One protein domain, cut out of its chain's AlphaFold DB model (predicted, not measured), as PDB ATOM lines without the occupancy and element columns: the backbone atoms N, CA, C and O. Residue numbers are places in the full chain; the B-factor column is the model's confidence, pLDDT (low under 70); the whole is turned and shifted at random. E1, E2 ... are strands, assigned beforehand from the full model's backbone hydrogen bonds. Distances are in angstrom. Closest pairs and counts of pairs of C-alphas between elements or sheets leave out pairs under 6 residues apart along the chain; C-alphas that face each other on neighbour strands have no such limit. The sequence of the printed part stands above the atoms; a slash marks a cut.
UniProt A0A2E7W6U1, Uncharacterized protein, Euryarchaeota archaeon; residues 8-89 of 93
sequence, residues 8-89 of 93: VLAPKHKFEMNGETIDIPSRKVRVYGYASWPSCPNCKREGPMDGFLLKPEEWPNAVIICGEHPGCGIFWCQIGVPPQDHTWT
ATOM      1  N   VAL A   8     -17.786  -6.109 -64.347       93.06
ATOM      2  CA  VAL A   8     -18.148  -4.888 -65.077       93.06
ATOM      3  C   VAL A   8     -18.837  -5.230 -66.395       93.06
ATOM      4  O   VAL A   8     -18.663  -6.321 -66.938       93.06
ATOM      5  N   LEU A   9     -19.637  -4.303 -66.924       94.44
ATOM      6  CA  LEU A   9     -20.288  -4.459 -68.224       94.44
ATOM      7  C   LEU A   9     -19.423  -3.814 -69.310       94.44
ATOM      8  O   LEU A   9     -19.429  -2.593 -69.458       94.44
ATOM      9  N   ALA A  10     -18.691  -4.631 -70.067       93.69
ATOM     10  CA  ALA A  10     -17.941  -4.146 -71.217       93.69
ATOM     11  C   ALA A  10     -18.908  -3.755 -72.350       93.69
ATOM     12  O   ALA A  10     -19.895  -4.468 -72.596       93.69
ATOM     13  N   PRO A  11     -18.660  -2.636 -73.049       94.56
ATOM     14  CA  PRO A  11     -19.511  -2.190 -74.134       94.56
ATOM     15  C   PRO A  11     -19.340  -3.088 -75.358       94.56
ATOM     16  O   PRO A  11     -18.351  -3.805 -75.510       94.56
ATOM     17  N   LYS A  12     -20.314  -3.001 -76.262       94.50
ATOM     18  CA  LYS A  12     -20.160  -3.534 -77.613       94.50
ATOM     19  C   LYS A  12     -19.001  -2.813 -78.312       94.50
ATOM     20  O   LYS A  12     -18.890  -1.592 -78.196       94.50
ATOM     21  N   HIS A  13     -18.189  -3.538 -79.072       90.88
ATOM     22  CA  HIS A  13     -17.099  -2.953 -79.847       90.88
ATOM     23  C   HIS A  13     -16.938  -3.632 -81.196       90.88
ATOM     24  O   HIS A  13     -17.216  -4.817 -81.343       90.88
ATOM     25  N   LYS A  14     -16.504  -2.855 -82.184       91.88
ATOM     26  CA  LYS A  14     -16.234  -3.328 -83.535       91.88
ATOM     27  C   LYS A  14     -14.896  -2.780 -83.983       91.88
ATOM     28  O   LYS A  14     -14.659  -1.584 -83.820       91.88
ATOM     29  N   PHE A  15     -14.066  -3.628 -84.566       87.25
ATOM     30  CA  PHE A  15     -12.822  -3.207 -85.196       87.25
ATOM     31  C   PHE A  15     -12.522  -4.076 -86.415       87.25
ATOM     32  O   PHE A  15     -13.019  -5.192 -86.538       87.25
ATOM     33  N   GLU A  16     -11.718  -3.532 -87.321       91.50
ATOM     34  CA  GLU A  16     -11.257  -4.216 -88.524       91.50
ATOM     35  C   GLU A  16      -9.888  -4.842 -88.255       91.50
ATOM     36  O   GLU A  16      -8.973  -4.163 -87.784       91.50
ATOM     37  N   MET A  17      -9.730  -6.124 -88.572       83.31
ATOM     38  CA  MET A  17      -8.451  -6.823 -88.490       83.31
ATOM     39  C   MET A  17      -8.269  -7.676 -89.741       83.31
ATOM     40  O   MET A  17      -9.098  -8.524 -90.042       83.31
ATOM     41  N   ASN A  18      -7.183  -7.449 -90.487       90.25
ATOM     42  CA  ASN A  18      -6.866  -8.189 -91.717       90.25
ATOM     43  C   ASN A  18      -7.988  -8.191 -92.781       90.25
ATOM     44  O   ASN A  18      -8.104  -9.138 -93.553       90.25
ATOM     45  N   GLY A  19      -8.797  -7.126 -92.842       90.69
ATOM     46  CA  GLY A  19      -9.928  -7.020 -93.773       90.69
ATOM     47  C   GLY A  19     -11.205  -7.727 -93.308       90.69
ATOM     48  O   GLY A  19     -12.165  -7.786 -94.072       90.69
ATOM     49  N   GLU A  20     -11.223  -8.245 -92.078       90.69
ATOM     50  CA  GLU A  20     -12.407  -8.804 -91.435       90.69
ATOM     51  C   GLU A  20     -12.906  -7.886 -90.313       90.69
ATOM     52  O   GLU A  20     -12.139  -7.445 -89.449       90.69
ATOM     53  N   THR A  21     -14.220  -7.652 -90.285       93.12
ATOM     54  CA  THR A  21     -14.881  -6.967 -89.175       93.12
ATOM     55  C   THR A  21     -15.068  -7.933 -88.007       93.12
ATOM     56  O   THR A  21     -15.840  -8.889 -88.093       93.12
ATOM     57  N   ILE A  22     -14.440  -7.637 -86.873       88.25
ATOM     58  CA  ILE A  22     -14.648  -8.357 -85.615       88.25
ATOM     59  C   ILE A  22     -15.692  -7.596 -84.791       88.25
ATOM     60  O   ILE A  22     -15.482  -6.439 -84.425       88.25
ATOM     61  N   ASP A  23     -16.826  -8.245 -84.500       92.56
ATOM     62  CA  ASP A  23     -17.897  -7.710 -83.646       92.56
ATOM     63  C   ASP A  23     -17.858  -8.387 -82.268       92.56
ATOM     64  O   ASP A  23     -18.132  -9.580 -82.132       92.56
ATOM     65  N   ILE A  24     -17.521  -7.614 -81.236       90.25
ATOM     66  CA  ILE A  24     -17.524  -8.051 -79.842       90.25
ATOM     67  C   ILE A  24     -18.822  -7.562 -79.184       90.25
ATOM     68  O   ILE A  24     -18.998  -6.349 -79.006       90.25
ATOM     69  N   PRO A  25     -19.735  -8.463 -78.766       92.69
ATOM     70  CA  PRO A  25     -20.956  -8.066 -78.079       92.69
ATOM     71  C   PRO A  25     -20.659  -7.510 -76.681       92.69
ATOM     72  O   PRO A  25     -19.661  -7.856 -76.042       92.69
ATOM     73  N   SER A  26     -21.574  -6.677 -76.176       95.12
ATOM     74  CA  SER A  26     -21.536  -6.266 -74.772       95.12
ATOM     75  C   SER A  26     -21.685  -7.492 -73.873       95.12
ATOM     76  O   SER A  26     -22.523  -8.359 -74.129       95.12
ATOM     77  N   ARG A  27     -20.856  -7.574 -72.831       94.06
ATOM     78  CA  ARG A  27     -20.804  -8.739 -71.944       94.06
ATOM     79  C   ARG A  27     -20.324  -8.365 -70.551       94.06
ATOM     80  O   ARG A  27     -19.625  -7.367 -70.370       94.06
ATOM     81  N   LYS A  28     -20.683  -9.190 -69.568       93.56
ATOM     82  CA  LYS A  28     -20.079  -9.119 -68.236       93.56
ATOM     83  C   LYS A  28     -18.643  -9.624 -68.320       93.56
ATOM     84  O   LYS A  28     -18.406 -10.692 -68.879       93.56
ATOM     85  N   VAL A  29     -17.713  -8.868 -67.755       91.94
ATOM     86  CA  VAL A  29     -16.293  -9.214 -67.673       91.94
ATOM     87  C   VAL A  29     -15.890  -9.198 -66.210       91.94
ATOM     88  O   VAL A  29     -16.265  -8.286 -65.473       91.94
ATOM     89  N   ARG A  30     -15.169 -10.231 -65.780       90.88
ATOM     90  CA  ARG A  30     -14.683 -10.353 -64.406       90.88
ATOM     91  C   ARG A  30     -13.524  -9.388 -64.160       90.88
ATOM     92  O   ARG A  30     -12.667  -9.208 -65.024       90.88
ATOM     93  N   VAL A  31     -13.501  -8.802 -62.970       92.00
ATOM     94  CA  VAL A  31     -12.403  -7.972 -62.479       92.00
ATOM     95  C   VAL A  31     -11.340  -8.875 -61.851       92.00
ATOM     96  O   VAL A  31     -11.606  -9.589 -60.886       92.00
ATOM     97  N   TYR A  32     -10.138  -8.855 -62.420       91.12
ATOM     98  CA  TYR A  32      -8.976  -9.616 -61.950       91.12
ATOM     99  C   TYR A  32      -8.081  -8.789 -61.036       91.12
ATOM    100  O   TYR A  32      -7.349  -9.349 -60.222       91.12
ATOM    101  N   GLY A  33      -8.143  -7.466 -61.146       91.94
ATOM    102  CA  GLY A  33      -7.394  -6.578 -60.284       91.94
ATOM    103  C   GLY A  33      -7.851  -5.134 -60.380       91.94
ATOM    104  O   GLY A  33      -8.737  -4.770 -61.152       91.94
ATOM    105  N   TYR A  34      -7.192  -4.313 -59.586       91.94
ATOM    106  CA  TYR A  34      -7.424  -2.887 -59.449       91.94
ATOM    107  C   TYR A  34      -6.112  -2.184 -59.678       91.94
ATOM    108  O   TYR A  34      -5.048  -2.733 -59.387       91.94
ATOM    109  N   ALA A  35      -6.184  -0.977 -60.196       92.94
ATOM    110  CA  ALA A  35      -4.996  -0.218 -60.480       92.94
ATOM    111  C   ALA A  35      -5.277   1.278 -60.435       92.94
ATOM    112  O   ALA A  35      -6.407   1.719 -60.654       92.94
ATOM    113  N   SER A  36      -4.220   2.035 -60.167       93.81
ATOM    114  CA  SER A  36      -4.213   3.487 -60.232       93.81
ATOM    115  C   SER A  36      -3.361   3.926 -61.417       93.81
ATOM    116  O   SER A  36      -2.201   3.532 -61.562       93.81
ATOM    117  N   TRP A  37      -3.937   4.742 -62.296       93.00
ATOM    118  CA  TRP A  37      -3.222   5.330 -63.423       93.00
ATOM    119  C   TRP A  37      -2.793   6.757 -63.091       93.00
ATOM    120  O   TRP A  37      -3.635   7.543 -62.669       93.00
ATOM    121  N   PRO A  38      -1.530   7.143 -63.347       91.62
ATOM    122  CA  PRO A  38      -1.064   8.511 -63.109       91.62
ATOM    123  C   PRO A  38      -1.513   9.504 -64.197       91.62
ATOM    124  O   PRO A  38      -1.497  10.716 -63.979       91.62
ATOM    125  N   SER A  39      -1.870   9.004 -65.387       92.81
ATOM    126  CA  SER A  39      -2.359   9.799 -66.517       92.81
ATOM    127  C   SER A  39      -3.286   8.973 -67.413       92.81
ATOM    128  O   SER A  39      -3.076   7.772 -67.601       92.81
ATOM    129  N   CYS A  40      -4.330   9.607 -67.955       92.75
ATOM    130  CA  CYS A  40      -5.296   8.956 -68.830       92.75
ATOM    131  C   CYS A  40      -4.645   8.664 -70.191       92.75
ATOM    132  O   CYS A  40      -4.296   9.606 -70.908       92.75
ATOM    133  N   PRO A  41      -4.558   7.401 -70.640       90.62
ATOM    134  CA  PRO A  41      -3.956   7.084 -71.933       90.62
ATOM    135  C   PRO A  41      -4.694   7.720 -73.119       90.62
ATOM    136  O   PRO A  41      -4.055   8.018 -74.129       90.62
ATOM    137  N   ASN A  42      -6.001   7.965 -72.973       93.75
ATOM    138  CA  ASN A  42      -6.862   8.544 -74.001       93.75
ATOM    139  C   ASN A  42      -6.762  10.077 -74.069       93.75
ATOM    140  O   ASN A  42      -6.288  10.620 -75.060       93.75
ATOM    141  N   CYS A  43      -7.172  10.785 -73.010       94.69
ATOM    142  CA  CYS A  43      -7.254  12.257 -73.012       94.69
ATOM    143  C   CYS A  43      -6.063  12.971 -72.360       94.69
ATOM    144  O   CYS A  43      -6.063  14.194 -72.280       94.69
ATOM    145  N   LYS A  44      -5.061  12.227 -71.877       93.75
ATOM    146  CA  LYS A  44      -3.836  12.745 -71.237       93.75
ATOM    147  C   LYS A  44      -4.045  13.544 -69.947       93.75
ATOM    148  O   LYS A  44      -3.074  14.078 -69.421       93.75
ATOM    149  N   ARG A  45      -5.265  13.577 -69.393       93.69
ATOM    150  CA  ARG A  45      -5.539  14.100 -68.046       93.69
ATOM    151  C   ARG A  45      -4.546  13.507 -67.041       93.69
ATOM    152  O   ARG A  45      -4.399  12.288 -66.988       93.69
ATOM    153  N   GLU A  46      -3.923  14.361 -66.239       93.25
ATOM    154  CA  GLU A  46      -3.052  13.963 -65.130       93.25
ATOM    155  C   GLU A  46      -3.837  13.704 -63.837       93.25
ATOM    156  O   GLU A  46      -4.955  14.199 -63.640       93.25
ATOM    157  N   GLY A  47      -3.210  12.953 -62.935       85.81
ATOM    158  CA  GLY A  47      -3.731  12.627 -61.613       85.81
ATOM    159  C   GLY A  47      -4.192  11.174 -61.514       85.81
ATOM    160  O   GLY A  47      -4.381  10.521 -62.540       85.81
ATOM    161  N   PRO A  48      -4.361  10.659 -60.283       90.81
ATOM    162  CA  PRO A  48      -4.736   9.271 -60.074       90.81
ATOM    163  C   PRO A  48      -6.136   9.013 -60.632       90.81
ATOM    164  O   PRO A  48      -7.082   9.753 -60.348       90.81
ATOM    165  N   MET A  49      -6.257   7.956 -61.427       93.38
ATOM    166  CA  MET A  49      -7.531   7.427 -61.898       93.38
ATOM    167  C   MET A  49      -7.629   5.967 -61.511       93.38
ATOM    168  O   MET A  49      -6.735   5.180 -61.827       93.38
ATOM    169  N   ASP A  50      -8.746   5.619 -60.888       92.81
ATOM    170  CA  ASP A  50      -9.074   4.233 -60.617       92.81
ATOM    171  C   ASP A  50      -9.294   3.487 -61.933       92.81
ATOM    172  O   ASP A  50      -9.843   4.015 -62.907       92.81
ATOM    173  N   GLY A  51      -8.918   2.220 -61.956       94.19
ATOM    174  CA  GLY A  51      -9.281   1.329 -63.035       94.19
ATOM    175  C   GLY A  51      -9.303  -0.122 -62.600       94.19
ATOM    176  O   GLY A  51      -8.780  -0.504 -61.551       94.19
ATOM    177  N   PHE A  52      -9.932  -0.931 -63.440       95.06
ATOM    178  CA  PHE A  52     -10.021  -2.369 -63.257       95.06
ATOM    179  C   PHE A  52      -9.149  -3.061 -64.295       95.06
ATOM    180  O   PHE A  52      -9.209  -2.747 -65.488       95.06
ATOM    181  N   LEU A  53      -8.354  -4.016 -63.826       94.19
ATOM    182  CA  LEU A  53      -7.670  -4.997 -64.650       94.19
ATOM    183  C   LEU A  53      -8.637  -6.154 -64.880       94.19
ATOM    184  O   LEU A  53      -9.223  -6.693 -63.937       94.19
ATOM    185  N   LEU A  54      -8.838  -6.497 -66.142       93.44
ATOM    186  CA  LEU A  54      -9.739  -7.549 -66.592       93.44
ATOM    187  C   LEU A  54      -8.897  -8.721 -67.119       93.44
ATOM    188  O   LEU A  54      -7.678  -8.762 -66.938       93.44
ATOM    189  N   LYS A  55      -9.542  -9.700 -67.752       86.81
ATOM    190  CA  LYS A  55      -8.853 -10.875 -68.291       86.81
ATOM    191  C   LYS A  55      -7.840 -10.471 -69.388       86.81
ATOM    192  O   LYS A  55      -8.263  -9.835 -70.355       86.81
ATOM    193  N   PRO A  56      -6.543 -10.823 -69.282       80.19
ATOM    194  CA  PRO A  56      -5.492 -10.314 -70.174       80.19
ATOM    195  C   PRO A  56      -5.683 -10.626 -71.663       80.19
ATOM    196  O   PRO A  56      -5.321  -9.800 -72.504       80.19
ATOM    197  N   GLU A  57      -6.245 -11.792 -71.990       83.25
ATOM    198  CA  GLU A  57      -6.308 -12.338 -73.353       83.25
ATOM    199  C   GLU A  57      -7.502 -11.830 -74.173       83.25
ATOM    200  O   GLU A  57      -7.660 -12.205 -75.334       83.25
ATOM    201  N   GLU A  58      -8.363 -10.990 -73.594       83.50
ATOM    202  CA  GLU A  58      -9.598 -10.546 -74.235       83.50
ATOM    203  C   GLU A  58      -9.729  -9.029 -74.224       83.50
ATOM    204  O   GLU A  58      -9.446  -8.379 -73.225       83.50
ATOM    205  N   TRP A  59     -10.258  -8.459 -75.308       87.81
ATOM    206  CA  TRP A  59     -10.656  -7.057 -75.292       87.81
ATOM    207  C   TRP A  59     -12.025  -6.881 -74.603       87.81
ATOM    208  O   TRP A  59     -12.976  -7.604 -74.940       87.81
ATOM    209  N   PRO A  60     -12.194  -5.899 -73.701       93.19
ATOM    210  CA  PRO A  60     -11.142  -5.086 -73.093       93.19
ATOM    211  C   PRO A  60     -10.462  -5.852 -71.950       93.19
ATOM    212  O   PRO A  60     -11.147  -6.518 -71.171       93.19
ATOM    213  N   ASN A  61      -9.144  -5.691 -71.805       93.44
ATOM    214  CA  ASN A  61      -8.409  -6.248 -70.665       93.44
ATOM    215  C   ASN A  61      -8.150  -5.211 -69.555       93.44
ATOM    216  O   ASN A  61      -7.614  -5.546 -68.501       93.44
ATOM    217  N   ALA A  62      -8.558  -3.957 -69.767       95.38
ATOM    218  CA  ALA A  62      -8.563  -2.919 -68.749       95.38
ATOM    219  C   ALA A  62      -9.671  -1.885 -68.989       95.38
ATOM    220  O   ALA A  62     -10.112  -1.640 -70.118       95.38
ATOM    221  N   VAL A  63     -10.095  -1.240 -67.905       95.69
ATOM    222  CA  VAL A  63     -10.980  -0.073 -67.941       95.69
ATOM    223  C   VAL A  63     -10.494   0.989 -66.968       95.69
ATOM    224  O   VAL A  63     -10.192   0.689 -65.817       95.69
ATOM    225  N   ILE A  64     -10.428   2.234 -67.437       95.44
ATOM    226  CA  ILE A  64      -9.942   3.391 -66.683       95.44
ATOM    227  C   ILE A  64     -11.107   4.352 -66.450       95.44
ATOM    228  O   ILE A  64     -11.770   4.790 -67.395       95.44
ATOM    229  N   ILE A  65     -11.334   4.703 -65.187       95.25
ATOM    230  CA  ILE A  65     -12.372   5.630 -64.739       95.25
ATOM    231  C   ILE A  65     -11.748   7.028 -64.683       95.25
ATOM    232  O   ILE A  65     -11.294   7.508 -63.649       95.25
ATOM    233  N   CYS A  66     -11.693   7.686 -65.841       94.75
ATOM    234  CA  CYS A  66     -11.095   9.013 -65.993       94.75
ATOM    235  C   CYS A  66     -11.967  10.139 -65.402       94.75
ATOM    236  O   CYS A  66     -11.465  11.222 -65.097       94.75
ATOM    237  N   GLY A  67     -13.272   9.893 -65.233       90.94
ATOM    238  CA  GLY A  67     -14.259  10.893 -64.812       90.94
ATOM    239  C   GLY A  67     -14.567  11.919 -65.909       90.94
ATOM    240  O   GLY A  67     -13.921  11.939 -66.954       90.94
ATOM    241  N   GLU A  68     -15.566  12.767 -65.695       88.62
ATOM    242  CA  GLU A  68     -15.919  13.856 -66.621       88.62
ATOM    243  C   GLU A  68     -15.078  15.111 -66.332       88.62
ATOM    244  O   GLU A  68     -14.581  15.258 -65.219       88.62
ATOM    245  N   HIS A  69     -14.866  15.965 -67.345       82.81
ATOM    246  CA  HIS A  69     -14.218  17.295 -67.305       82.81
ATOM    247  C   HIS A  69     -13.240  17.561 -66.128       82.81
ATOM    248  O   HIS A  69     -13.678  17.879 -65.024       82.81
ATOM    249  N   PRO A  70     -11.907  17.522 -66.330       85.75
ATOM    250  CA  PRO A  70     -11.184  17.465 -67.605       85.75
ATOM    251  C   PRO A  70     -11.041  16.049 -68.196       85.75
ATOM    252  O   PRO A  70     -10.302  15.866 -69.158       85.75
ATOM    253  N   GLY A  71     -11.691  15.035 -67.616       90.56
ATOM    254  CA  GLY A  71     -11.567  13.645 -68.063       90.56
ATOM    255  C   GLY A  71     -12.490  13.257 -69.227       90.56
ATOM    256  O   GLY A  71     -13.419  13.979 -69.586       90.56
ATOM    257  N   CYS A  72     -12.228  12.081 -69.810       94.75
ATOM    258  CA  CYS A  72     -12.976  11.513 -70.941       94.75
ATOM    259  C   CYS A  72     -14.052  10.489 -70.532       94.75
ATOM    260  O   CYS A  72     -14.451   9.657 -71.345       94.75
ATOM    261  N   GLY A  73     -14.477  10.492 -69.269       95.12
ATOM    262  CA  GLY A  73     -15.439   9.540 -68.724       95.12
ATOM    263  C   GLY A  73     -14.801   8.181 -68.442       95.12
ATOM    264  O   GLY A  73     -13.944   8.062 -67.566       95.12
ATOM    265  N   ILE A  74     -15.224   7.154 -69.177       95.06
ATOM    266  CA  ILE A  74     -14.743   5.776 -69.033       95.06
ATOM    267  C   ILE A  74     -13.976   5.389 -70.293       95.06
ATOM    268  O   ILE A  74     -14.491   5.517 -71.403       95.06
ATOM    269  N   PHE A  75     -12.760   4.884 -70.120       94.25
ATOM    270  CA  PHE A  75     -11.920   4.444 -71.223       94.25
ATOM    271  C   PHE A  75     -11.653   2.941 -71.143       94.25
ATOM    272  O   PHE A  75     -11.023   2.467 -70.203       94.25
ATOM    273  N   TRP A  76     -12.137   2.207 -72.143       94.31
ATOM    274  CA  TRP A  76     -11.932   0.767 -72.305       94.31
ATOM    275  C   TRP A  76     -10.746   0.530 -73.229       94.31
ATOM    276  O   TRP A  76     -10.701   1.101 -74.322       94.31
ATOM    277  N   CYS A  77      -9.789  -0.296 -72.819       92.06
ATOM    278  CA  CYS A  77      -8.568  -0.480 -73.591       92.06
ATOM    279  C   CYS A  77      -7.994  -1.894 -73.508       92.06
ATOM    280  O   CYS A  77      -8.369  -2.707 -72.662       92.06
ATOM    281  N   GLN A  78      -7.070  -2.153 -74.436       91.44
ATOM    282  CA  GLN A  78      -6.113  -3.245 -74.352       91.44
ATOM    283  C   GLN A  78      -4.787  -2.670 -73.846       91.44
ATOM    284  O   GLN A  78      -4.244  -1.746 -74.454       91.44
ATOM    285  N   ILE A  79      -4.252  -3.214 -72.760       90.75
ATOM    286  CA  ILE A  79      -2.916  -2.915 -72.251       90.75
ATOM    287  C   ILE A  79      -2.029  -4.155 -72.377       90.75
ATOM    288  O   ILE A  79      -2.484  -5.275 -72.164       90.75
ATOM    289  N   GLY A  80      -0.757  -3.958 -72.726       88.44
ATOM    290  CA  GLY A  80       0.232  -5.043 -72.715       88.44
ATOM    291  C   GLY A  80       0.840  -5.277 -71.331       88.44
ATOM    292  O   GLY A  80       1.269  -6.383 -71.025       88.44
ATOM    293  N   VAL A  81       0.877  -4.233 -70.497       86.69
ATOM    294  CA  VAL A  81       1.479  -4.260 -69.161       86.69
ATOM    295  C   VAL A  81       0.586  -3.460 -68.201       86.69
ATOM    296  O   VAL A  81       0.231  -2.323 -68.533       86.69
ATOM    297  N   PRO A  82       0.210  -4.019 -67.035       87.25
ATOM    298  CA  PRO A  82      -0.469  -3.286 -65.965       87.25
ATOM    299  C   PRO A  82       0.350  -2.080 -65.468       87.25
ATOM    300  O   PRO A  82       1.580  -2.101 -65.544       87.25
ATOM    301  N   PRO A  83      -0.287  -1.022 -64.935       86.88
ATOM    302  CA  PRO A  83       0.437   0.089 -64.315       86.88
ATOM    303  C   PRO A  83       1.188  -0.375 -63.059       86.88
ATOM    304  O   PRO A  83       0.857  -1.399 -62.475       86.88
ATOM    305  N   GLN A  84       2.203   0.379 -62.628       85.88
ATOM    306  CA  GLN A  84       3.032  -0.008 -61.475       85.88
ATOM    307  C   GLN A  84       2.223  -0.136 -60.177       85.88
ATOM    308  O   GLN A  84       2.455  -1.066 -59.410       85.88
ATOM    309  N   ASP A  85       1.261   0.761 -59.961       90.31
ATOM    310  CA  ASP A  85       0.356   0.721 -58.816       90.31
ATOM    311  C   ASP A  85      -0.879  -0.129 -59.148       90.31
ATOM    312  O   ASP A  85      -1.841   0.347 -59.759       90.31
ATOM    313  N   HIS A  86      -0.811  -1.421 -58.812       88.12
ATOM    314  CA  HIS A  86      -1.899  -2.370 -59.017       88.12
ATOM    315  C   HIS A  86      -1.980  -3.432 -57.915       88.12
ATOM    316  O   HIS A  86      -1.009  -3.743 -57.230       88.12
ATOM    317  N   THR A  87      -3.163  -4.021 -57.761       88.88
ATOM    318  CA  THR A  87      -3.445  -5.141 -56.859       88.88
ATOM    319  C   THR A  87      -4.290  -6.176 -57.589       88.88
ATOM    320  O   THR A  87      -5.352  -5.850 -58.117       88.88
ATOM    321  N   TRP A  88      -3.847  -7.431 -57.595       86.44
ATOM    322  CA  TRP A  88      -4.614  -8.553 -58.135       86.44
ATOM    323  C   TRP A  88      -5.579  -9.105 -57.086       86.44
ATOM    324  O   TRP A  88      -5.215  -9.261 -55.923       86.44
ATOM    325  N   THR A  89      -6.798  -9.433 -57.500       78.81
ATOM    326  CA  THR A  89      -7.811 -10.082 -56.654       78.81
ATOM    327  C   THR A  89      -8.154 -11.494 -57.058       78.81
ATOM    328  O   THR A  89      -8.769 -12.206 -56.268       78.81
TER     329      THR A  89
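AT A GLANCE: This is residues 8 to 89 of the 93 residues of an uncharacterized protein of Euryarchaeota archaeon (UniProt A0A2E7W6U1). One twisted sheet of five antiparallel strands makes the body, and from it a narrow two-stranded ribbon reaches away: E1 beside E4 near the body, then the hairpin of E2 and E3, with residues 16 to 21 sticking out free at its tip. The links at residues 40 to 45 and 78 to 85 lie over one face of the sheet, the second of them passing from one edge strand to the other. The printed part has 82 residues with nine named strands, E1 to E9 in chain order, and no named helix; the large sheet has the order E8, E7, E6, E5, E9, and the class is all strand. The whole is compact, with a radius of gyration of the C-alphas of 13.1 A, and its C-alphas span 38 by 29 by 21 A.

IN THESE COORDINATES: Find C-alpha 8 at (-18.148, -4.888, -65.077), where E1 begins; it covers residues 8 to 10. E2 takes residues 13 to 17 and is 12.8 A long from first to last C-alpha, and E3, residues 20 to 24, comes back over 12.7 A. E4 is residues 27 to 30. Look next for C-alpha 33 at (-7.394, -6.578, -60.284), from which E5 runs 18.2 A to residue 39. E6, residues 46 to 53, is the longest strand by residues and measures 19.5 A. E7, residues 62 to 68, measures 18.4 A, and E8, residues 72 to 77, measures 13.0 A. E9 holds residues 86 to 88 and ends at C-alpha 88, (-4.614, -8.553, -58.135).

HOW THE PARTS SIT: Begin at the first residues, where E1 and E4 are antiparallel neighbours at 135 degrees; look for N 8 and O 29, 2.9 A apart and within hydrogen-bond range. E1 runs on into E2 across a break of 2 residues, at 48 degrees. E2 and E3 form a hairpin, antiparallel at 156 degrees, with N 22 and O 15 at 2.8 A. E3 runs on into E4 at 69 degrees, and E4 runs on into E5 at 98 degrees, each across a break of 2 residues. In the large sheet E5, E6, E7 and E8 form a meander, each strand the antiparallel neighbour of the one before, and each step is a hairpin. Between E5 and E6, at 158 degrees, find N 53 and O 33 at 2.8 A; E6 bends by 53 degrees at residue 50. E6 and E7 stand at 140 degrees, with N 65 and O 50 at 2.8 A. E7 and E8 stand at 172 degrees, with N 64 and O 75 at 2.8 A. E9 is antiparallel to E5 at 169 degrees, with N 34 and O 87 at 2.8 A. E8 and E9 are the edge strands. The closest C-alphas of E1 and E8 are those of Ala 10 and Trp 76, 7.8 A apart. E2 and E3 are apart from each strand of the large sheet.

THE WHOLE: The two C-alphas farthest apart are those of Gly 19, in the free-standing tip, and Gly 47, in E6, at 38.2 A. From edge to edge of the large sheet the strands' lines turn by 53 degrees and the way across it turns by 45 degrees. The printed part runs from residue 8 to 89 with no cut, and no link is long; those from E5 to E6, E6 to E7 and E8 to E9 are short but not tight. The mean pLDDT of the printed part is 91.1, and no printed residue is under 70.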